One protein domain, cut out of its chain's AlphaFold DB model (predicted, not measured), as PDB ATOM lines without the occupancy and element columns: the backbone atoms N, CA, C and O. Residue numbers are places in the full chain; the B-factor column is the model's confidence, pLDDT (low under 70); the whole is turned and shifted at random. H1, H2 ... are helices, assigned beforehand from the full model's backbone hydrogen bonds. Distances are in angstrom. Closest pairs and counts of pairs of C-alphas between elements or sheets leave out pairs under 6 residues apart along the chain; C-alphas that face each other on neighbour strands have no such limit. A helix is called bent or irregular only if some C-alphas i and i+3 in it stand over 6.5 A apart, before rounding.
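What this domain is: This is residues 40 to 199 of the 771 residues of an uncharacterized protein of Streptomonospora sp. M2 (UniProt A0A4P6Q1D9). A long helix, H3, runs through the middle along the domain's length with the arm H5b beside it, and two helical hairpins, H1 with H2 and H7 with H8, cover this pair from opposite sides. H4 and the arm H5a pack on H3 towards its far end, while short H6 sits by its first residues. The printed part has 160 residues with eight named helices, H1 to H8 in order, and no named strand; the class is all helix. It is compact, with a radius of gyration of the C-alphas of 15.7 A, yet elongated, spanning 49 by 29 by 24 A.

Where its parts are: H1, residues 40 to 56, begins at C-alpha 40 (-33.881, -10.665, -57.573) and is 24.8 A long; it has a kink of 31 degrees near residue 49 and is only just irregular, C-alphas 49 and 52 being 6.8 A apart. H2, residues 61 to 76, is 22.6 A long. H3, residues 84 to 108, is 36.3 A long and ends at C-alpha 108 (1.444, -2.012, -27.618). H4 holds residues 122 to 132. H5, residues 135 to 157, was assigned as one helix by its hydrogen bonds but is bent: C-alphas 144 and 147 are 7.4 A apart, and its arms H5a, residues 135 to 144, and H5b, residues 147 to 157, stand at a steep tilt of 60 degrees. H6 holds residues 160 to 168. H7, residues 170 to 183, is 20.0 A long. H8, residues 188 to 199, ends at C-alpha 199 (-25.296, 10.062, -44.261).

How they stand to each other: H3 is the hub, touching five other helices. Its residues 84 to 91 touch H1, the C-alphas of Gly 51 and Ala 84 being closest at 4.6 A. Its residues 95 to 102 touch H5a, closest at Ala 99 and Trp 143, C-alphas 4.5 A apart. H3, H5b, H7 and H8 form an up-and-down bundle, each running against the one before it. H5b touches H2, closest at the C-alphas of Gly 72 and Ala 152, 4.4 A. H5b also touches H8 at a shallow tilt of 24 degrees, closest at the C-alphas of Lys 154 and Ile 193, 5.3 A. H1 and H2 form a hairpin at 27 degrees, as do H7 and H8 at 30 degrees. H4 touches H3 about perpendicular, at 81 degrees, closest at the C-alphas of Ala 105 and Glu 131, 6.4 A. H6 touches residues 85 to 86 of H3, closest at the C-alphas of Gly 85 and Val 162, 5.9 A. H3 and H8 are apart. Each O i to N i+4 pair is within hydrogen-bond range in H2, H5a, H5b, H6 and H7; the counts are 11 of 13 in H1, 20 of 21 in H3, 6 of 7 in H4 and 7 of 8 in H8.

The domain as a whole: The two C-alphas farthest apart are those of Gln 41 and Gly 110, at 51.1 A. The printed part has no cut. The link from H3 to H4, residues 109 to 121, is long. The mean pLDDT of the printed part is 97.0, and no printed residue is under 70.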
ATOM      1  N   PRO A  40     -34.073 -11.291 -58.883       97.81
ATOM      2  CA  PRO A  40     -33.881 -10.665 -57.573       97.81
ATOM      3  C   PRO A  40     -34.740 -11.271 -56.458       97.81
ATOM      4  O   PRO A  40     -34.237 -11.477 -55.360       97.81
ATOM      5  N   GLN A  41     -35.979 -11.660 -56.766       98.06
ATOM      6  CA  GLN A  41     -36.923 -12.222 -55.794       98.06
ATOM      7  C   GLN A  41     -36.423 -13.532 -55.167       98.06
ATOM      8  O   GLN A  41     -36.663 -13.790 -53.993       98.06
ATOM      9  N   GLU A  42     -35.692 -14.363 -55.916       98.50
ATOM     10  CA  GLU A  42     -35.116 -15.601 -55.369       98.50
ATOM     11  C   GLU A  42     -33.951 -15.311 -54.415       98.50
ATOM     12  O   GLU A  42     -33.773 -16.010 -53.418       98.50
ATOM     13  N   ARG A  43     -33.177 -14.253 -54.685       98.38
ATOM     14  CA  ARG A  43     -32.105 -13.796 -53.790       98.38
ATOM     15  C   ARG A  43     -32.664 -13.142 -52.532       98.38
ATOM     16  O   ARG A  43     -32.101 -13.339 -51.464       98.38
ATOM     17  N   GLU A  44     -33.777 -12.421 -52.639       98.38
ATOM     18  CA  GLU A  44     -34.497 -11.853 -51.491       98.38
ATOM     19  C   GLU A  44     -35.015 -12.951 -50.555       98.38
ATOM     20  O   GLU A  44     -34.786 -12.879 -49.351       98.38
ATOM     21  N   LEU A  45     -35.606 -14.024 -51.098       98.25
ATOM     22  CA  LEU A  45     -36.001 -15.195 -50.302       98.25
ATOM     23  C   LEU A  45     -34.795 -15.865 -49.622       98.25
ATOM     24  O   LEU A  45     -34.883 -16.291 -48.470       98.25
ATOM     25  N   ALA A  46     -33.655 -15.945 -50.314       98.31
ATOM     26  CA  ALA A  46     -32.419 -16.454 -49.727       98.31
ATOM     27  C   ALA A  46     -31.880 -15.530 -48.612       98.31
ATOM     28  O   ALA A  46     -31.452 -16.023 -47.570       98.31
ATOM     29  N   LEU A  47     -31.942 -14.204 -48.781       98.19
ATOM     30  CA  LEU A  47     -31.584 -13.226 -47.744       98.19
ATOM     31  C   LEU A  47     -32.476 -13.341 -46.509       98.19
ATOM     32  O   LEU A  47     -31.967 -13.365 -45.388       98.19
ATOM     33  N   GLU A  48     -33.790 -13.458 -46.701       97.81
ATOM     34  CA  GLU A  48     -34.740 -13.676 -45.610       97.81
ATOM     35  C   GLU A  48     -34.386 -14.949 -44.829       97.81
ATOM     36  O   GLU A  48     -34.318 -14.931 -43.598       97.81
ATOM     37  N   ALA A  49     -34.054 -16.031 -45.540       97.00
ATOM     38  CA  ALA A  49     -33.617 -17.283 -44.934       97.00
ATOM     39  C   ALA A  49     -32.263 -17.176 -44.201       97.00
ATOM     40  O   ALA A  49     -32.054 -17.910 -43.234       97.00
ATOM     41  N   LEU A  50     -31.356 -16.274 -44.606       96.62
ATOM     42  CA  LEU A  50     -30.089 -16.020 -43.899       96.62
ATOM     43  C   LEU A  50     -30.272 -15.265 -42.578       96.62
ATOM     44  O   LEU A  50     -29.453 -15.440 -41.674       96.62
ATOM     45  N   GLY A  51     -31.323 -14.451 -42.442       95.00
ATOM     46  CA  GLY A  51     -31.552 -13.592 -41.273       95.00
ATOM     47  C   GLY A  51     -31.386 -14.309 -39.921       95.00
ATOM     48  O   GLY A  51     -30.563 -13.876 -39.110       95.00
ATOM     49  N   PRO A  52     -32.071 -15.445 -39.674       94.00
ATOM     50  CA  PRO A  52     -31.929 -16.203 -38.429       94.00
ATOM     51  C   PRO A  52     -30.512 -16.733 -38.158       94.00
ATOM     52  O   PRO A  52     -30.115 -16.839 -36.997       94.00
ATOM     53  N   PHE A  53     -29.737 -17.064 -39.195       94.50
ATOM     54  CA  PHE A  53     -28.359 -17.543 -39.036       94.50
ATOM     55  C   PHE A  53     -27.409 -16.402 -38.678       94.50
ATOM     56  O   PHE A  53     -26.553 -16.570 -37.812       94.50
ATOM     57  N   LEU A  54     -27.608 -15.232 -39.288       95.81
ATOM     58  CA  LEU A  54     -26.833 -14.027 -38.996       95.81
ATOM     59  C   LEU A  54     -27.120 -13.498 -37.580       95.81
ATOM     60  O   LEU A  54     -26.188 -13.121 -36.875       95.81
ATOM     61  N   GLY A  55     -28.377 -13.539 -37.125       93.38
ATOM     62  CA  GLY A  55     -28.753 -13.120 -35.766       93.38
ATOM     63  C   GLY A  55     -28.508 -14.175 -34.676       93.38
ATOM     64  O   GLY A  55     -28.514 -13.858 -33.488       93.38
ATOM     65  N   GLY A  56     -28.307 -15.442 -35.052       87.56
ATOM     66  CA  GLY A  56     -28.357 -16.568 -34.120       87.56
ATOM     67  C   GLY A  56     -27.117 -16.766 -33.245       87.56
ATOM     68  O   GLY A  56     -27.234 -17.407 -32.210       87.56
ATOM     69  N   GLY A  57     -25.932 -16.289 -33.632       81.44
ATOM     70  CA  GLY A  57     -24.693 -16.461 -32.847       81.44
ATOM     71  C   GLY A  57     -24.178 -17.908 -32.707       81.44
ATOM     72  O   GLY A  57     -23.238 -18.151 -31.954       81.44
ATOM     73  N   HIS A  58     -24.766 -18.874 -33.421       77.06
ATOM     74  CA  HIS A  58     -24.387 -20.298 -33.364       77.06
ATOM     75  C   HIS A  58     -23.382 -20.704 -34.455       77.06
ATOM     76  O   HIS A  58     -22.935 -21.849 -34.496       77.06
ATOM     77  N   THR A  59     -23.036 -19.790 -35.358       86.38
ATOM     78  CA  THR A  59     -22.129 -20.036 -36.481       86.38
ATOM     79  C   THR A  59     -20.693 -19.695 -36.107       86.38
ATOM     80  O   THR A  59     -20.419 -18.705 -35.428       86.38
ATOM     81  N   ALA A  60     -19.740 -20.500 -36.588       93.88
ATOM     82  CA  ALA A  60     -18.325 -20.175 -36.437       93.88
ATOM     83  C   ALA A  60     -18.034 -18.779 -37.039       93.88
ATOM     84  O   ALA A  60     -18.620 -18.436 -38.072       93.88
ATOM     85  N   PRO A  61     -17.131 -17.970 -36.456       94.44
ATOM     86  CA  PRO A  61     -16.838 -16.617 -36.939       94.44
ATOM     87  C   PRO A  61     -16.534 -16.518 -38.438       94.44
ATOM     88  O   PRO A  61     -17.100 -15.670 -39.120       94.44
ATOM     89  N   GLY A  62     -15.703 -17.426 -38.966       95.62
ATOM     90  CA  GLY A  62     -15.371 -17.463 -40.394       95.62
ATOM     91  C   GLY A  62     -16.589 -17.727 -41.283       95.62
ATOM     92  O   GLY A  62     -16.801 -17.005 -42.248       95.62
ATOM     93  N   ILE A  63     -17.433 -18.692 -40.899       96.25
ATOM     94  CA  ILE A  63     -18.691 -19.003 -41.596       96.25
ATOM     95  C   ILE A  63     -19.629 -17.794 -41.564       96.25
ATOM     96  O   ILE A  63     -20.196 -17.430 -42.586       96.25
ATOM     97  N   SER A  64     -19.759 -17.136 -40.410       96.88
ATOM     98  CA  SER A  64     -20.606 -15.945 -40.252       96.88
ATOM     99  C   SER A  64     -20.154 -14.800 -41.161       96.88
ATOM    100  O   SER A  64     -20.986 -14.129 -41.767       96.88
ATOM    101  N   ALA A  65     -18.840 -14.599 -41.283       97.69
ATOM    102  CA  ALA A  65     -18.258 -13.585 -42.157       97.69
ATOM    103  C   ALA A  65     -18.536 -13.875 -43.641       97.69
ATOM    104  O   ALA A  65     -18.891 -12.966 -44.389       97.69
ATOM    105  N   ASP A  66     -18.437 -15.139 -44.058       97.81
ATOM    106  CA  ASP A  66     -18.725 -15.549 -45.435       97.81
ATOM    107  C   ASP A  66     -20.227 -15.484 -45.753       97.81
ATOM    108  O   ASP A  66     -20.605 -15.031 -46.831       97.81
ATOM    109  N   LEU A  67     -21.104 -15.850 -44.811       97.88
ATOM    110  CA  LEU A  67     -22.554 -15.676 -44.965       97.88
ATOM    111  C   LEU A  67     -22.940 -14.194 -45.077       97.88
ATOM    112  O   LEU A  67     -23.769 -13.843 -45.916       97.88
ATOM    113  N   ALA A  68     -22.322 -13.314 -44.281       98.38
ATOM    114  CA  ALA A  68     -22.518 -11.872 -44.404       98.38
ATOM    115  C   ALA A  68     -22.061 -11.359 -45.780       98.38
ATOM    116  O   ALA A  68     -22.757 -10.553 -46.396       98.38
ATOM    117  N   LEU A  69     -20.934 -11.859 -46.300       98.25
ATOM    118  CA  LEU A  69     -20.439 -11.506 -47.632       98.25
ATOM    119  C   LEU A  69     -21.373 -11.992 -48.753       98.25
ATOM    120  O   LEU A  69     -21.619 -11.250 -49.706       98.25
ATOM    121  N   VAL A  70     -21.935 -13.201 -48.640       98.44
ATOM    122  CA  VAL A  70     -22.964 -13.709 -49.569       98.44
ATOM    123  C   VAL A  70     -24.200 -12.809 -49.532       98.44
ATOM    124  O   VAL A  70     -24.711 -12.430 -50.585       98.44
ATOM    125  N   ALA A  71     -24.640 -12.407 -48.336       98.62
ATOM    126  CA  ALA A  71     -25.764 -11.491 -48.185       98.62
ATOM    127  C   ALA A  71     -25.489 -10.129 -48.850       98.62
ATOM    128  O   ALA A  71     -26.320  -9.630 -49.606       98.62
ATOM    129  N   GLY A  72     -24.302  -9.551 -48.630       98.44
ATOM    130  CA  GLY A  72     -23.882  -8.314 -49.295       98.44
ATOM    131  C   GLY A  72     -23.910  -8.445 -50.820       98.44
ATOM    132  O   GLY A  72     -24.485  -7.603 -51.503       98.44
ATOM    133  N   ALA A  73     -23.395  -9.548 -51.356       98.38
ATOM    134  CA  ALA A  73     -23.385  -9.781 -52.796       98.38
ATOM    135  C   ALA A  73     -24.787  -9.915 -53.408       98.38
ATOM    136  O   ALA A  73     -25.025  -9.434 -54.514       98.38
ATOM    137  N   PHE A  74     -25.741 -10.534 -52.704       98.69
ATOM    138  CA  PHE A  74     -27.138 -10.567 -53.151       98.69
ATOM    139  C   PHE A  74     -27.720  -9.158 -53.301       98.69
ATOM    140  O   PHE A  74     -28.391  -8.885 -54.299       98.69
ATOM    141  N   VAL A  75     -27.408  -8.258 -52.365       98.50
ATOM    142  CA  VAL A  75     -27.838  -6.853 -52.412       98.50
ATOM    143  C   VAL A  75     -27.149  -6.083 -53.536       98.50
ATOM    144  O   VAL A  75     -27.808  -5.357 -54.274       98.50
ATOM    145  N   GLU A  76     -25.849  -6.295 -53.743       97.88
ATOM    146  CA  GLU A  76     -25.102  -5.754 -54.890       97.88
ATOM    147  C   GLU A  76     -25.696  -6.177 -56.237       97.88
ATOM    148  O   GLU A  76     -25.723  -5.394 -57.186       97.88
ATOM    149  N   MET A  77     -26.225  -7.398 -56.316       97.88
ATOM    150  CA  MET A  77     -26.920  -7.894 -57.501       97.88
ATOM    151  C   MET A  77     -28.373  -7.396 -57.616       97.88
ATOM    152  O   MET A  77     -29.071  -7.770 -58.561       97.88
ATOM    153  N   GLY A  78     -28.840  -6.548 -56.694       96.81
ATOM    154  CA  GLY A  78     -30.138  -5.876 -56.753       96.81
ATOM    155  C   GLY A  78     -31.250  -6.515 -55.918       96.81
ATOM    156  O   GLY A  78     -32.414  -6.249 -56.198       96.81
ATOM    157  N   ALA A  79     -30.932  -7.373 -54.944       98.12
ATOM    158  CA  ALA A  79     -31.905  -7.810 -53.937       98.12
ATOM    159  C   ALA A  79     -32.096  -6.738 -52.845       98.12
ATOM    160  O   ALA A  79     -31.134  -6.071 -52.461       98.12
ATOM    161  N   SER A  80     -33.305  -6.596 -52.295       97.69
ATOM    162  CA  SER A  80     -33.502  -5.815 -51.062       97.69
ATOM    163  C   SER A  80     -32.822  -6.504 -49.863       97.69
ATOM    164  O   SER A  80     -32.957  -7.720 -49.707       97.69
ATOM    165  N   PRO A  81     -32.094  -5.767 -48.995       98.00
ATOM    166  CA  PRO A  81     -31.443  -6.339 -47.814       98.00
ATOM    167  C   PRO A  81     -32.422  -6.866 -46.758       98.00
ATOM    168  O   PRO A  81     -32.048  -7.759 -45.990       98.00
ATOM    169  N   GLY A  82     -33.642  -6.318 -46.681       96.81
ATOM    170  CA  GLY A  82     -34.671  -6.751 -45.735       96.81
ATOM    171  C   GLY A  82     -34.161  -6.839 -44.281       96.81
ATOM    172  O   GLY A  82     -33.370  -5.995 -43.848       96.81
ATOM    173  N   PRO A  83     -34.570  -7.857 -43.496       96.50
ATOM    174  CA  PRO A  83     -34.113  -8.018 -42.114       96.50
ATOM    175  C   PRO A  83     -32.638  -8.438 -41.995       96.50
ATOM    176  O   PRO A  83     -32.033  -8.215 -40.950       96.50
ATOM    177  N   ALA A  84     -32.030  -9.009 -43.043       98.06
ATOM    178  CA  ALA A  84     -30.627  -9.427 -43.007       98.06
ATOM    179  C   ALA A  84     -29.662  -8.229 -42.950       98.06
ATOM    180  O   ALA A  84     -28.598  -8.329 -42.339       98.06
ATOM    181  N   GLY A  85     -30.039  -7.089 -43.540       98.19
ATOM    182  CA  GLY A  85     -29.225  -5.871 -43.546       98.19
ATOM    183  C   GLY A  85     -28.828  -5.389 -42.144       98.19
ATOM    184  O   GLY A  85     -27.630  -5.326 -41.850       98.19
ATOM    185  N   PRO A  86     -29.793  -5.087 -41.252       98.00
ATOM    186  CA  PRO A  86     -29.502  -4.727 -39.865       98.00
ATOM    187  C   PRO A  86     -28.690  -5.788 -39.108       98.00
ATOM    188  O   PRO A  86     -27.783  -5.425 -38.360       98.00
ATOM    189  N   GLU A  87     -28.932  -7.087 -39.331       98.12
ATOM    190  CA  GLU A  87     -28.155  -8.143 -38.662       98.12
ATOM    191  C   GLU A  87     -26.680  -8.153 -39.081       98.12
ATOM    192  O   GLU A  87     -25.799  -8.246 -38.226       98.12
ATOM    193  N   VAL A  88     -26.375  -7.964 -40.371       98.56
ATOM    194  CA  VAL A  88     -24.984  -7.811 -40.841       98.56
ATOM    195  C   VAL A  88     -24.298  -6.625 -40.160       98.56
ATOM    196  O   VAL A  88     -23.134  -6.718 -39.770       98.56
ATOM    197  N   VAL A  89     -25.013  -5.516 -39.963       98.56
ATOM    198  CA  VAL A  89     -24.478  -4.333 -39.276       98.56
ATOM    199  C   VAL A  89     -24.245  -4.597 -37.777       98.56
ATOM    200  O   VAL A  89     -23.235  -4.156 -37.222       98.56
ATOM    201  N   ARG A  90     -25.102  -5.375 -37.104       98.06
ATOM    202  CA  ARG A  90     -24.875  -5.791 -35.703       98.06
ATOM    203  C   ARG A  90     -23.718  -6.787 -35.563       98.06
ATOM    204  O   ARG A  90     -22.975  -6.734 -34.574       98.06
ATOM    205  N   LEU A  91     -23.504  -7.648 -36.560       98.00
ATOM    206  CA  LEU A  91     -22.304  -8.484 -36.643       98.00
ATOM    207  C   LEU A  91     -21.051  -7.619 -36.821       98.00
ATOM    208  O   LEU A  91     -20.091  -7.802 -36.074       98.00
ATOM    209  N   LEU A  92     -21.079  -6.620 -37.714       98.50
ATOM    210  CA  LEU A  92     -19.984  -5.654 -37.864       98.50
ATOM    211  C   LEU A  92     -19.644  -4.978 -36.529       98.50
ATOM    212  O   LEU A  92     -18.470  -4.901 -36.185       98.50
ATOM    213  N   ARG A  93     -20.646  -4.529 -35.758       98.44
ATOM    214  CA  ARG A  93     -20.437  -3.972 -34.410       98.44
ATOM    215  C   ARG A  93     -19.679  -4.963 -33.518       98.44
ATOM    216  O   ARG A  93     -18.647  -4.616 -32.949       98.44
ATOM    217  N   SER A  94     -20.164  -6.201 -33.430       97.12
ATOM    218  CA  SER A  94     -19.607  -7.224 -32.535       97.12
ATOM    219  C   SER A  94     -18.166  -7.606 -32.899       97.12
ATOM    220  O   SER A  94     -17.286  -7.634 -32.040       97.12
ATOM    221  N   PHE A  95     -17.897  -7.866 -34.180       98.25
ATOM    222  CA  PHE A  95     -16.559  -8.238 -34.653       98.25
ATOM    223  C   PHE A  95     -15.615  -7.034 -34.749       98.25
ATOM    224  O   PHE A  95     -14.415  -7.172 -34.512       98.25
ATOM    225  N   GLY A  96     -16.145  -5.843 -35.029       98.44
ATOM    226  CA  GLY A  96     -15.389  -4.596 -35.089       98.44
ATOM    227  C   GLY A  96     -14.797  -4.192 -33.744       98.44
ATOM    228  O   GLY A  96     -13.646  -3.768 -33.699       98.44
ATOM    229  N   GLN A  97     -15.519  -4.415 -32.641       98.38
ATOM    230  CA  GLN A  97     -14.983  -4.219 -31.287       98.38
ATOM    231  C   GLN A  97     -13.757  -5.108 -31.026       98.38
ATOM    232  O   GLN A  97     -12.727  -4.623 -30.557       98.38
ATOM    233  N   GLY A  98     -13.825  -6.397 -31.375       98.06
ATOM    234  CA  GLY A  98     -12.687  -7.311 -31.227       98.06
ATOM    235  C   GLY A  98     -11.509  -6.960 -32.144       98.06
ATOM    236  O   GLY A  98     -10.354  -7.046 -31.729       98.06
ATOM    237  N   ALA A  99     -11.785  -6.498 -33.366       98.44
ATOM    238  CA  ALA A  99     -10.760  -6.026 -34.294       98.44
ATOM    239  C   ALA A  99     -10.072  -4.738 -33.804       98.44
ATOM    240  O   ALA A  99      -8.861  -4.590 -33.952       98.44
ATOM    241  N   ALA A 100     -10.804  -3.826 -33.159       98.38
ATOM    242  CA  ALA A 100     -10.209  -2.653 -32.522       98.38
ATOM    243  C   ALA A 100      -9.286  -3.037 -31.350       98.38
ATOM    244  O   ALA A 100      -8.206  -2.464 -31.198       98.38
ATOM    245  N   VAL A 101      -9.659  -4.057 -30.563       98.25
ATOM    246  CA  VAL A 101      -8.786  -4.622 -29.517       98.25
ATOM    247  C   VAL A 101      -7.501  -5.196 -30.121       98.25
ATOM    248  O   VAL A 101      -6.424  -4.977 -29.564       98.25
ATOM    249  N   PHE A 102      -7.589  -5.876 -31.270       98.12
ATOM    250  CA  PHE A 102      -6.412  -6.342 -32.008       98.12
ATOM    251  C   PHE A 102      -5.485  -5.180 -32.388       98.12
ATOM    252  O   PHE A 102      -4.294  -5.250 -32.088       98.12
ATOM    253  N   LEU A 103      -6.013  -4.108 -32.999       97.94
ATOM    254  CA  LEU A 103      -5.212  -2.937 -33.392       97.94
ATOM    255  C   LEU A 103      -4.484  -2.323 -32.193       97.94
ATOM    256  O   LEU A 103      -3.269  -2.130 -32.230       97.94
ATOM    257  N   TYR A 104      -5.221  -2.083 -31.110       97.50
ATOM    258  CA  TYR A 104      -4.673  -1.497 -29.893       97.50
ATOM    259  C   TYR A 104      -3.558  -2.362 -29.284       97.50
ATOM    260  O   TYR A 104      -2.491  -1.864 -28.917       97.50
ATOM    261  N   ALA A 105      -3.771  -3.676 -29.195       97.69
ATOM    262  CA  ALA A 105      -2.762  -4.596 -28.683       97.69
ATOM    263  C   ALA A 105      -1.541  -4.683 -29.608       97.69
ATOM    264  O   ALA A 105      -0.407  -4.718 -29.129       97.69
ATOM    265  N   TRP A 106      -1.747  -4.661 -30.928       97.88
ATOM    266  CA  TRP A 106      -0.659  -4.682 -31.900       97.88
ATOM    267  C   TRP A 106       0.293  -3.496 -31.711       97.88
ATOM    268  O   TRP A 106       1.508  -3.690 -31.622       97.88
ATOM    269  N   GLU A 107      -0.236  -2.281 -31.555       97.00
ATOM    270  CA  GLU A 107       0.565  -1.084 -31.266       97.00
ATOM    271  C   GLU A 107       1.391  -1.241 -29.978       97.00
ATOM    272  O   GLU A 107       2.587  -0.933 -29.952       97.00
ATOM    273  N   ARG A 108       0.794  -1.812 -28.926       97.44
ATOM    274  CA  ARG A 108       1.444  -2.012 -27.618       97.44
ATOM    275  C   ARG A 108       2.563  -3.040 -27.617       97.44
ATOM    276  O   ARG A 108       3.496  -2.921 -26.827       97.44
ATOM    277  N   THR A 109       2.549  -3.984 -28.551       96.19
ATOM    278  CA  THR A 109       3.642  -4.953 -28.710       96.19
ATOM    279  C   THR A 109       4.927  -4.330 -29.289       96.19
ATOM    280  O   THR A 109       5.861  -5.059 -29.633       96.19
ATOM    281  N   GLY A 110       4.990  -3.001 -29.435       91.31
ATOM    282  CA  GLY A 110       6.082  -2.255 -30.069       91.31
ATOM    283  C   GLY A 110       5.817  -1.912 -31.537       91.31
ATOM    284  O   GLY A 110       6.740  -1.514 -32.246       91.31
ATOM    285  N   GLY A 111       4.578  -2.097 -32.004       84.88
ATOM    286  CA  GLY A 111       4.146  -1.796 -33.364       84.88
ATOM    287  C   GLY A 111       4.858  -2.612 -34.449       84.88
ATOM    288  O   GLY A 111       5.236  -3.774 -34.268       84.88
ATOM    289  N   GLY A 112       5.018  -1.988 -35.613       93.44
ATOM    290  CA  GLY A 112       5.487  -2.620 -36.845       93.44
ATOM    291  C   GLY A 112       4.360  -2.753 -37.865       93.44
ATOM    292  O   GLY A 112       3.232  -2.331 -37.617       93.44
ATOM    293  N   ARG A 113       4.670  -3.337 -39.028       95.62
ATOM    294  CA  ARG A 113       3.676  -3.534 -40.088       95.62
ATOM    295  C   ARG A 113       2.532  -4.393 -39.555       95.62
ATOM    296  O   ARG A 113       2.749  -5.554 -39.220       95.62
ATOM    297  N   LEU A 114       1.347  -3.801 -39.479       97.12
ATOM    298  CA  LEU A 114       0.115  -4.493 -39.132       97.12
ATOM    299  C   LEU A 114      -0.116  -5.648 -40.125       97.12
ATOM    300  O   LEU A 114       0.013  -5.415 -41.333       97.12
ATOM    301  N   PRO A 115      -0.392  -6.881 -39.657       97.12
ATOM    302  CA  PRO A 115      -0.686  -7.987 -40.554       97.12
ATOM    303  C   PRO A 115      -1.993  -7.706 -41.286       97.12
ATOM    304  O   PRO A 115      -2.961  -7.230 -40.689       97.12
ATOM    305  N   ASP A 116      -2.020  -8.023 -42.576       97.62
ATOM    306  CA  ASP A 116      -3.266  -8.004 -43.327       97.62
ATOM    307  C   ASP A 116      -4.270  -8.977 -42.672       97.62
ATOM    308  O   ASP A 116      -3.842 -10.050 -42.225       97.62
ATOM    309  N   PRO A 117      -5.571  -8.632 -42.571       97.56
ATOM    310  CA  PRO A 117      -6.602  -9.535 -42.074       97.56
ATOM    311  C   PRO A 117      -6.516 -10.946 -42.645       97.56
ATOM    312  O   PRO A 117      -6.697 -11.889 -41.892       97.56
ATOM    313  N   ASP A 118      -6.179 -11.114 -43.924       95.38
ATOM    314  CA  ASP A 118      -6.144 -12.424 -44.582       95.38
ATOM    315  C   ASP A 118      -4.798 -13.166 -44.402       95.38
ATOM    316  O   ASP A 118      -4.667 -14.328 -44.787       95.38
ATOM    317  N   GLU A 119      -3.803 -12.528 -43.774       96.00
ATOM    318  CA  GLU A 119      -2.425 -13.029 -43.637       96.00
ATOM    319  C   GLU A 119      -1.961 -13.138 -42.170       96.00
ATOM    320  O   GLU A 119      -0.759 -13.134 -41.873       96.00
ATOM    321  N   VAL A 120      -2.891 -13.233 -41.218       95.25
ATOM    322  CA  VAL A 120      -2.534 -13.341 -39.797       95.25
ATOM    323  C   VAL A 120      -1.855 -14.681 -39.516       95.25
ATOM    324  O   VAL A 120      -2.425 -15.752 -39.712       95.25
ATOM    325  N   SER A 121      -0.611 -14.621 -39.044       95.12
ATOM    326  CA  SER A 121       0.197 -15.803 -38.735       95.12
ATOM    327  C   SER A 121       0.111 -16.199 -37.259       95.12
ATOM    328  O   SER A 121      -0.156 -15.361 -36.398       95.12
ATOM    329  N   ALA A 122       0.456 -17.453 -36.946       95.56
ATOM    330  CA  ALA A 122       0.570 -17.928 -35.562       95.56
ATOM    331  C   ALA A 122       1.544 -17.075 -34.727       95.56
ATOM    332  O   ALA A 122       1.300 -16.817 -33.558       95.56
ATOM    333  N   THR A 123       2.619 -16.563 -35.335       95.50
ATOM    334  CA  THR A 123       3.572 -15.666 -34.661       95.50
ATOM    335  C   THR A 123       2.952 -14.312 -34.316       95.50
ATOM    336  O   THR A 123       3.277 -13.734 -33.280       95.50
ATOM    337  N   ALA A 124       2.053 -13.792 -35.158       95.12
ATOM    338  CA  ALA A 124       1.301 -12.581 -34.836       95.12
ATOM    339  C   ALA A 124       0.342 -12.825 -33.657       95.12
ATOM    340  O   ALA A 124       0.271 -11.993 -32.756       95.12
ATOM    341  N   GLU A 125      -0.324 -13.984 -33.620       96.38
ATOM    342  CA  GLU A 125      -1.183 -14.380 -32.497       96.38
ATOM    343  C   GLU A 125      -0.381 -14.589 -31.200       96.38
ATOM    344  O   GLU A 125      -0.753 -14.043 -30.168       96.38
ATOM    345  N   GLU A 126       0.758 -15.289 -31.238       96.69
ATOM    346  CA  GLU A 126       1.656 -15.469 -30.083       96.69
ATOM    347  C   GLU A 126       2.140 -14.124 -29.525       96.69
ATOM    348  O   GLU A 126       2.195 -13.920 -28.308       96.69
ATOM    349  N   ARG A 127       2.457 -13.180 -30.417       96.00
ATOM    350  CA  ARG A 127       2.833 -11.817 -30.040       96.00
ATOM    351  C   ARG A 127       1.692 -11.103 -29.317       96.00
ATOM    352  O   ARG A 127       1.938 -10.442 -28.312       96.00
ATOM    353  N   LEU A 128       0.462 -11.248 -29.799       97.44
ATOM    354  CA  LEU A 128      -0.720 -10.687 -29.145       97.44
ATOM    355  C   LEU A 128      -1.053 -11.399 -27.836       97.44
ATOM    356  O   LEU A 128      -1.482 -10.740 -26.897       97.44
ATOM    357  N   ALA A 129      -0.812 -12.705 -27.732       97.56
ATOM    358  CA  ALA A 129      -1.017 -13.478 -26.509       97.56
ATOM    359  C   ALA A 129      -0.139 -12.978 -25.355       97.56
ATOM    360  O   ALA A 129      -0.570 -13.014 -24.204       97.56
ATOM    361  N   ALA A 130       1.048 -12.439 -25.649       96.88
ATOM    362  CA  ALA A 130       1.887 -11.794 -24.641       96.88
ATOM    363  C   ALA A 130       1.248 -10.526 -24.034       96.88
ATOM    364  O   ALA A 130       1.545 -10.200 -22.886       96.88
ATOM    365  N   GLU A 131       0.371  -9.835 -24.772       97.19
ATOM    366  CA  GLU A 131      -0.315  -8.611 -24.324       97.19
ATOM    367  C   GLU A 131      -1.734  -8.888 -23.799       97.19
ATOM    368  O   GLU A 131      -2.136  -8.367 -22.763       97.19
ATOM    369  N   LEU A 132      -2.503  -9.714 -24.512       97.50
ATOM    370  CA  LEU A 132      -3.931  -9.953 -24.278       97.50
ATOM    371  C   LEU A 132      -4.231 -11.261 -23.529       97.50
ATOM    372  O   LEU A 132      -5.374 -11.487 -23.126       97.50
ATOM    373  N   GLY A 133      -3.245 -12.144 -23.357       96.81
ATOM    374  CA  GLY A 133      -3.454 -13.471 -22.780       96.81
ATOM    375  C   GLY A 133      -4.461 -14.293 -23.587       96.81
ATOM    376  O   GLY A 133      -4.378 -14.380 -24.811       96.81
ATOM    377  N   GLU A 134      -5.446 -14.877 -22.901       95.62
ATOM    378  CA  GLU A 134      -6.475 -15.736 -23.508       95.62
ATOM    379  C   GLU A 134      -7.360 -15.003 -24.532       95.62
ATOM    380  O   GLU A 134      -7.913 -15.633 -25.432       95.62
ATOM    381  N   ALA A 135      -7.463 -13.671 -24.452       97.00
ATOM    382  CA  ALA A 135      -8.258 -12.878 -25.392       97.00
ATOM    383  C   ALA A 135      -7.595 -12.713 -26.775       97.00
ATOM    384  O   ALA A 135      -8.257 -12.268 -27.715       97.00
ATOM    385  N   ALA A 136      -6.314 -13.077 -26.924       97.19
ATOM    386  CA  ALA A 136      -5.585 -12.923 -28.183       97.19
ATOM    387  C   ALA A 136      -6.197 -13.728 -29.332       97.19
ATOM    388  O   ALA A 136      -6.270 -13.218 -30.450       97.19
ATOM    389  N   SER A 137      -6.689 -14.940 -29.058       96.94
ATOM    390  CA  SER A 137      -7.301 -15.779 -30.090       96.94
ATOM    391  C   SER A 137      -8.603 -15.161 -30.609       96.94
ATOM    392  O   SER A 137      -8.792 -15.013 -31.814       96.94
ATOM    393  N   THR A 138      -9.459 -14.668 -29.708       97.00
ATOM    394  CA  THR A 138     -10.693 -13.960 -30.083       97.00
ATOM    395  C   THR A 138     -10.396 -12.692 -30.882       97.00
ATOM    396  O   THR A 138     -10.973 -12.500 -31.950       97.00
ATOM    397  N   ALA A 139      -9.467 -11.847 -30.417       97.88
ATOM    398  CA  ALA A 139      -9.080 -10.629 -31.133       97.88
ATOM    399  C   ALA A 139      -8.507 -10.942 -32.527       97.88
ATOM    400  O   ALA A 139      -8.840 -10.268 -33.498       97.88
ATOM    401  N   THR A 140      -7.703 -12.004 -32.636       97.94
ATOM    402  CA  THR A 140      -7.134 -12.488 -33.902       97.94
ATOM    403  C   THR A 140      -8.219 -12.944 -34.871       97.94
ATOM    404  O   THR A 140      -8.213 -12.537 -36.030       97.94
ATOM    405  N   VAL A 141      -9.198 -13.722 -34.405       97.69
ATOM    406  CA  VAL A 141     -10.333 -14.156 -35.232       97.69
ATOM    407  C   VAL A 141     -11.198 -12.970 -35.667       97.69
ATOM    408  O   VAL A 141     -11.630 -12.919 -36.821       97.69
ATOM    409  N   CYS A 142     -11.432 -11.997 -34.783       98.31
ATOM    410  CA  CYS A 142     -12.133 -10.766 -35.141       98.31
ATOM    411  C   CYS A 142     -11.375  -9.988 -36.221       98.31
ATOM    412  O   CYS A 142     -11.971  -9.641 -37.234       98.31
ATOM    413  N   TRP A 143     -10.063  -9.791 -36.066       98.38
ATOM    414  CA  TRP A 143      -9.231  -9.147 -37.083       98.38
ATOM    415  C   TRP A 143      -9.237  -9.906 -38.417       98.38
ATOM    416  O   TRP A 143      -9.419  -9.295 -39.463       98.38
ATOM    417  N   TRP A 144      -9.152 -11.237 -38.400       98.06
ATOM    418  CA  TRP A 144      -9.195 -12.074 -39.608       98.06
ATOM    419  C   TRP A 144     -10.540 -12.022 -40.361       98.06
ATOM    420  O   TRP A 144     -10.618 -12.253 -41.569       98.06
ATOM    421  N   THR A 145     -11.637 -11.731 -39.664       97.94
ATOM    422  CA  THR A 145     -12.987 -11.719 -40.258       97.94
ATOM    423  C   THR A 145     -13.495 -10.319 -40.598       97.94
ATOM    424  O   THR A 145     -14.398 -10.182 -41.425       97.94
ATOM    425  N   ILE A 146     -12.914  -9.267 -40.012       98.31
ATOM    426  CA  ILE A 146     -13.497  -7.921 -40.037       98.31
ATOM    427  C   ILE A 146     -13.602  -7.308 -41.437       98.31
ATOM    428  O   ILE A 146     -14.568  -6.597 -41.708       98.31
ATOM    429  N   ARG A 147     -12.674  -7.615 -42.356       98.38
ATOM    430  CA  ARG A 147     -12.734  -7.119 -43.745       98.38
ATOM    431  C   ARG A 147     -13.999  -7.600 -44.460       98.38
ATOM    432  O   ARG A 147     -14.682  -6.802 -45.094       98.38
ATOM    433  N   ARG A 148     -14.352  -8.880 -44.314       98.31
ATOM    434  CA  ARG A 148     -15.548  -9.475 -44.940       98.31
ATOM    435  C   ARG A 148     -16.837  -8.874 -44.381       98.31
ATOM    436  O   ARG A 148     -17.718  -8.507 -45.154       98.31
ATOM    437  N   PHE A 149     -16.911  -8.674 -43.062       98.56
ATOM    438  CA  PHE A 149     -18.023  -7.937 -42.453       98.56
ATOM    439  C   PHE A 149     -18.080  -6.482 -42.925       98.56
ATOM    440  O   PHE A 149     -19.169  -5.979 -43.185       98.56
ATOM    441  N   GLY A 150     -16.932  -5.815 -43.067       98.50
ATOM    442  CA  GLY A 150     -16.850  -4.444 -43.563       98.50
ATOM    443  C   GLY A 150     -17.385  -4.302 -44.989       98.50
ATOM    444  O   GLY A 150     -18.221  -3.437 -45.248       98.50
ATOM    445  N   LEU A 151     -16.976  -5.191 -45.899       98.50
ATOM    446  CA  LEU A 151     -17.484  -5.230 -47.275       98.50
ATOM    447  C   LEU A 151     -19.001  -5.451 -47.309       98.50
ATOM    448  O   LEU A 151     -19.719  -4.672 -47.931       98.50
ATOM    449  N   ALA A 152     -19.497  -6.452 -46.577       98.62
ATOM    450  CA  ALA A 152     -20.926  -6.725 -46.494       98.62
ATOM    451  C   ALA A 152     -21.708  -5.520 -45.942       98.62
ATOM    452  O   ALA A 152     -22.685  -5.077 -46.542       98.62
ATOM    453  N   ALA A 153     -21.256  -4.948 -44.825       98.69
ATOM    454  CA  ALA A 153     -21.918  -3.822 -44.179       98.69
ATOM    455  C   ALA A 153     -21.891  -2.546 -45.029       98.69
ATOM    456  O   ALA A 153     -22.882  -1.821 -45.036       98.69
ATOM    457  N   LYS A 154     -20.813  -2.280 -45.780       98.56
ATOM    458  CA  LYS A 154     -20.761  -1.182 -46.760       98.56
ATOM    459  C   LYS A 154     -21.903  -1.306 -47.772       98.56
ATOM    460  O   LYS A 154     -22.597  -0.326 -48.053       98.56
ATOM    461  N   THR A 155     -22.123  -2.506 -48.296       98.50
ATOM    462  CA  THR A 155     -23.192  -2.759 -49.265       98.50
ATOM    463  C   THR A 155     -24.571  -2.627 -48.623       98.50
ATOM    464  O   THR A 155     -25.434  -1.946 -49.178       98.50
ATOM    465  N   MET A 156     -24.758  -3.150 -47.407       98.56
ATOM    466  CA  MET A 156     -26.009  -2.979 -46.656       98.56
ATOM    467  C   MET A 156     -26.317  -1.502 -46.372       98.56
ATOM    468  O   MET A 156     -27.408  -1.030 -46.671       98.56
ATOM    469  N   LEU A 157     -25.346  -0.738 -45.863       98.62
ATOM    470  CA  LEU A 157     -25.488   0.690 -45.548       98.62
ATOM    471  C   LEU A 157     -25.655   1.580 -46.790       98.62
ATOM    472  O   LEU A 157     -26.052   2.741 -46.669       98.62
ATOM    473  N   SER A 158     -25.389   1.060 -47.990       98.25
ATOM    474  CA  SER A 158     -25.709   1.770 -49.232       98.25
ATOM    475  C   SER A 158     -27.225   1.833 -49.480       98.25
ATOM    476  O   SER A 158     -27.696   2.741 -50.166       98.25
ATOM    477  N   GLN A 159     -28.004   0.960 -48.832       98.44
ATOM    478  CA  GLN A 159     -29.464   0.921 -48.905       98.44
ATOM    479  C   GLN A 159     -30.113   1.829 -47.848       98.44
ATOM    480  O   GLN A 159     -29.756   1.802 -46.666       98.44
ATOM    481  N   ALA A 160     -31.103   2.621 -48.270       97.62
ATOM    482  CA  ALA A 160     -31.791   3.594 -47.414       97.62
ATOM    483  C   ALA A 160     -32.490   2.941 -46.208       97.62
ATOM    484  O   ALA A 160     -32.431   3.462 -45.094       97.62
ATOM    485  N   GLU A 161     -33.103   1.769 -46.401       97.94
ATOM    486  CA  GLU A 161     -33.812   1.053 -45.333       97.94
ATOM    487  C   GLU A 161     -32.885   0.603 -44.194       97.94
ATOM    488  O   GLU A 161     -33.245   0.723 -43.022       97.94
ATOM    489  N   VAL A 162     -31.650   0.198 -44.506       98.50
ATOM    490  CA  VAL A 162     -30.654  -0.178 -43.491       98.50
ATOM    491  C   VAL A 162     -30.135   1.057 -42.757       98.50
ATOM    492  O   VAL A 162     -30.034   1.034 -41.530       98.50
ATOM    493  N   ARG A 163     -29.858   2.166 -43.463       98.25
ATOM    494  CA  ARG A 163     -29.484   3.434 -42.800       98.25
ATOM    495  C   ARG A 163     -30.588   3.938 -41.875       98.25
ATOM    496  O   ARG A 163     -30.287   4.413 -40.784       98.25
ATOM    497  N   SER A 164     -31.848   3.812 -42.288       97.75
ATOM    498  CA  SER A 164     -33.010   4.157 -41.466       97.75
ATOM    499  C   SER A 164     -33.077   3.302 -40.195       97.75
ATOM    500  O   SER A 164     -33.209   3.844 -39.096       97.75
ATOM    501  N   ALA A 165     -32.882   1.982 -40.314       97.69
ATOM    502  CA  ALA A 165     -32.824   1.083 -39.163       97.69
ATOM    503  C   ALA A 165     -31.691   1.469 -38.192       97.69
ATOM    504  O   ALA A 165     -31.934   1.646 -37.000       97.69
ATOM    505  N   VAL A 166     -30.478   1.716 -38.700       97.75
ATOM    506  CA  VAL A 166     -29.336   2.166 -37.880       97.75
ATOM    507  C   VAL A 166     -29.614   3.512 -37.208       97.75
ATOM    508  O   VAL A 166     -29.257   3.705 -36.049       97.75
ATOM    509  N   ARG A 167     -30.287   4.446 -37.890       96.62
ATOM    510  CA  ARG A 167     -30.674   5.742 -37.311       96.62
ATOM    511  C   ARG A 167     -31.638   5.590 -36.137       96.62
ATOM    512  O   ARG A 167     -31.531   6.352 -35.180       96.62
ATOM    513  N   SER A 168     -32.546   4.615 -36.199       97.25
ATOM    514  CA  SER A 168     -33.482   4.327 -35.105       97.25
ATOM    515  C   SER A 168     -32.803   3.744 -33.855       97.25
ATOM    516  O   SER A 168     -33.353   3.843 -32.761       97.25
ATOM    517  N   GLU A 169     -31.580   3.218 -33.989       97.50
ATOM    518  CA  GLU A 169     -30.777   2.642 -32.906       97.50
ATOM    519  C   GLU A 169     -29.563   3.540 -32.595       97.50
ATOM    520  O   GLU A 169     -28.437   3.291 -33.031       97.50
ATOM    521  N   ALA A 170     -29.779   4.615 -31.826       95.44
ATOM    522  CA  ALA A 170     -28.754   5.634 -31.566       95.44
ATOM    523  C   ALA A 170     -27.452   5.077 -30.954       95.44
ATOM    524  O   ALA A 170     -26.367   5.497 -31.363       95.44
ATOM    525  N   GLU A 171     -27.550   4.126 -30.020       96.94
ATOM    526  CA  GLU A 171     -26.387   3.470 -29.405       96.94
ATOM    527  C   GLU A 171     -25.593   2.650 -30.427       96.94
ATOM    528  O   GLU A 171     -24.382   2.830 -30.560       96.94
ATOM    529  N   LEU A 172     -26.281   1.813 -31.216       97.44
ATOM    530  CA  LEU A 172     -25.659   1.030 -32.284       97.44
ATOM    531  C   LEU A 172     -24.920   1.946 -33.266       97.44
ATOM    532  O   LEU A 172     -23.762   1.692 -33.594       97.44
ATOM    533  N   ARG A 173     -25.564   3.034 -33.706       97.44
ATOM    534  CA  ARG A 173     -24.951   4.016 -34.608       97.44
ATOM    535  C   ARG A 173     -23.685   4.630 -34.011       97.44
ATOM    536  O   ARG A 173     -22.667   4.677 -34.701       97.44
ATOM    537  N   ALA A 174     -23.729   5.086 -32.758       96.88
ATOM    538  CA  ALA A 174     -22.577   5.700 -32.096       96.88
ATOM    539  C   ALA A 174     -21.384   4.732 -32.011       96.88
ATOM    540  O   ALA A 174     -20.250   5.104 -32.316       96.88
ATOM    541  N   GLU A 175     -21.645   3.470 -31.673       98.25
ATOM    542  CA  GLU A 175     -20.606   2.443 -31.612       98.25
ATOM    543  C   GLU A 175     -20.020   2.112 -32.988       98.25
ATOM    544  O   GLU A 175     -18.804   1.992 -33.128       98.25
ATOM    545  N   LEU A 176     -20.857   2.015 -34.020       98.50
ATOM    546  CA  LEU A 176     -20.394   1.791 -35.390       98.50
ATOM    547  C   LEU A 176     -19.520   2.940 -35.896       98.50
ATOM    548  O   LEU A 176     -18.512   2.685 -36.552       98.50
ATOM    549  N   VAL A 177     -19.865   4.190 -35.573       98.00
ATOM    550  CA  VAL A 177     -19.039   5.360 -35.909       98.00
ATOM    551  C   VAL A 177     -17.685   5.281 -35.203       98.00
ATOM    552  O   VAL A 177     -16.654   5.505 -35.840       98.00
ATOM    553  N   ALA A 178     -17.657   4.912 -33.919       97.81
ATOM    554  CA  ALA A 178     -16.410   4.731 -33.177       97.81
ATOM    555  C   ALA A 178     -15.528   3.629 -33.793       97.81
ATOM    556  O   ALA A 178     -14.345   3.862 -34.049       97.81
ATOM    557  N   ILE A 179     -16.113   2.468 -34.107       98.56
ATOM    558  CA  ILE A 179     -15.427   1.350 -34.772       98.56
ATOM    559  C   ILE A 179     -14.887   1.783 -36.139       98.56
ATOM    560  O   ILE A 179     -13.722   1.544 -36.448       98.56
ATOM    561  N   ALA A 180     -15.705   2.453 -36.955       98.44
ATOM    562  CA  ALA A 180     -15.294   2.899 -38.280       98.44
ATOM    563  C   ALA A 180     -14.153   3.919 -38.217       98.44
ATOM    564  O   ALA A 180     -13.196   3.809 -38.979       98.44
ATOM    565  N   ASN A 181     -14.191   4.854 -37.265       97.75
ATOM    566  CA  ASN A 181     -13.088   5.782 -37.030       97.75
ATOM    567  C   ASN A 181     -11.790   5.047 -36.675       97.75
ATOM    568  O   ASN A 181     -10.764   5.311 -37.298       97.75
ATOM    569  N   GLN A 182     -11.846   4.097 -35.739       97.81
ATOM    570  CA  GLN A 182     -10.675   3.335 -35.290       97.81
ATOM    571  C   GLN A 182     -10.077   2.466 -36.404       97.81
ATOM    572  O   GLN A 182      -8.862   2.445 -36.584       97.81
ATOM    573  N   LEU A 183     -10.916   1.771 -37.174       98.31
ATOM    574  CA  LEU A 183     -10.456   0.821 -38.191       98.31
ATOM    575  C   LEU A 183     -10.097   1.484 -39.533       98.31
ATOM    576  O   LEU A 183      -9.312   0.916 -40.290       98.31
ATOM    577  N   SER A 184     -10.609   2.688 -39.829       97.75
ATOM    578  CA  SER A 184     -10.400   3.366 -41.125       97.75
ATOM    579  C   SER A 184      -8.942   3.690 -41.465       97.75
ATOM    580  O   SER A 184      -8.608   3.816 -42.640       97.75
ATOM    581  N   GLY A 185      -8.065   3.802 -40.461       96.25
ATOM    582  CA  GLY A 185      -6.628   4.000 -40.680       96.25
ATOM    583  C   GLY A 185      -5.899   2.741 -41.163       96.25
ATOM    584  O   GLY A 185      -4.843   2.845 -41.782       96.25
ATOM    585  N   ALA A 186      -6.463   1.561 -40.895       97.50
ATOM    586  CA  ALA A 186      -5.880   0.270 -41.250       97.50
ATOM    587  C   ALA A 186      -6.590  -0.404 -42.434       97.50
ATOM    588  O   ALA A 186      -5.957  -1.140 -43.188       97.50
ATOM    589  N   LEU A 187      -7.895  -0.165 -42.592       97.81
ATOM    590  CA  LEU A 187      -8.761  -0.825 -43.567       97.81
ATOM    591  C   LEU A 187      -9.603   0.221 -44.306       97.81
ATOM    592  O   LEU A 187     -10.427   0.915 -43.703       97.81
ATOM    593  N   SER A 188      -9.402   0.341 -45.618       96.69
ATOM    594  CA  SER A 188     -10.023   1.394 -46.432       96.69
ATOM    595  C   SER A 188     -11.548   1.267 -46.513       96.69
ATOM    596  O   SER A 188     -12.244   2.279 -46.599       96.69
ATOM    597  N   GLU A 189     -12.091   0.053 -46.395       96.94
ATOM    598  CA  GLU A 189     -13.530  -0.220 -46.381       96.94
ATOM    599  C   GLU A 189     -14.231   0.503 -45.223       96.94
ATOM    600  O   GLU A 189     -15.366   0.956 -45.368       96.94
ATOM    601  N   PHE A 190     -13.543   0.684 -44.092       98.38
ATOM    602  CA  PHE A 190     -14.082   1.407 -42.941       98.38
ATOM    603  C   PHE A 190     -14.125   2.923 -43.151       98.38
ATOM    604  O   PHE A 190     -14.945   3.598 -42.527       98.38
ATOM    605  N   GLY A 191     -13.329   3.459 -44.082       98.06
ATOM    606  CA  GLY A 191     -13.487   4.831 -44.566       98.06
ATOM    607  C   GLY A 191     -14.827   5.040 -45.282       98.06
ATOM    608  O   GLY A 191     -15.514   6.029 -45.022       98.06
ATOM    609  N   GLU A 192     -15.238   4.077 -46.113       97.69
ATOM    610  CA  GLU A 192     -16.539   4.087 -46.798       97.69
ATOM    611  C   GLU A 192     -17.699   3.864 -45.822       97.69
ATOM    612  O   GLU A 192     -18.682   4.600 -45.858       97.69
ATOM    613  N   ILE A 193     -17.579   2.903 -44.897       98.56
ATOM    614  CA  ILE A 193     -18.590   2.673 -43.849       98.56
ATOM    615  C   ILE A 193     -18.798   3.943 -43.026       98.56
ATOM    616  O   ILE A 193     -19.938   4.339 -42.793       98.56
ATOM    617  N   ARG A 194     -17.714   4.628 -42.635       98.19
ATOM    618  CA  ARG A 194     -17.803   5.914 -41.939       98.19
ATOM    619  C   ARG A 194     -18.589   6.939 -42.754       98.19
ATOM    620  O   ARG A 194     -19.460   7.598 -42.198       98.19
ATOM    621  N   ALA A 195     -18.313   7.069 -44.051       97.44
ATOM    622  CA  ALA A 195     -19.038   8.002 -44.913       97.44
ATOM    623  C   ALA A 195     -20.543   7.671 -44.993       97.44
ATOM    624  O   ALA A 195     -21.376   8.565 -44.857       97.44
ATOM    625  N   LEU A 196     -20.902   6.392 -45.122       98.31
ATOM    626  CA  LEU A 196     -22.301   5.941 -45.154       98.31
ATOM    627  C   LEU A 196     -23.022   6.146 -43.812       98.31
ATOM    628  O   LEU A 196     -24.190   6.530 -43.792       98.31
ATOM    629  N   LEU A 197     -22.332   5.934 -42.687       98.19
ATOM    630  CA  LEU A 197     -22.873   6.221 -41.356       98.19
ATOM    631  C   LEU A 197     -23.127   7.719 -41.172       98.19
ATOM    632  O   LEU A 197     -24.171   8.076 -40.635       98.19
ATOM    633  N   ARG A 198     -22.242   8.587 -41.688       97.38
ATOM    634  CA  ARG A 198     -22.428  10.050 -41.676       97.38
ATOM    635  C   ARG A 198     -23.681  10.482 -42.447       97.38
ATOM    636  O   ARG A 198     -24.389  11.367 -41.978       97.38
ATOM    637  N   MET A 199     -24.020   9.821 -43.559       97.44
ATOM    638  CA  MET A 199     -25.296  10.062 -44.261       97.44
ATOM    639  C   MET A 199     -26.518   9.705 -43.404       97.44
ATOM    640  O   MET A 199     -27.579  10.295 -43.564       97.44
TER     641      MET A 199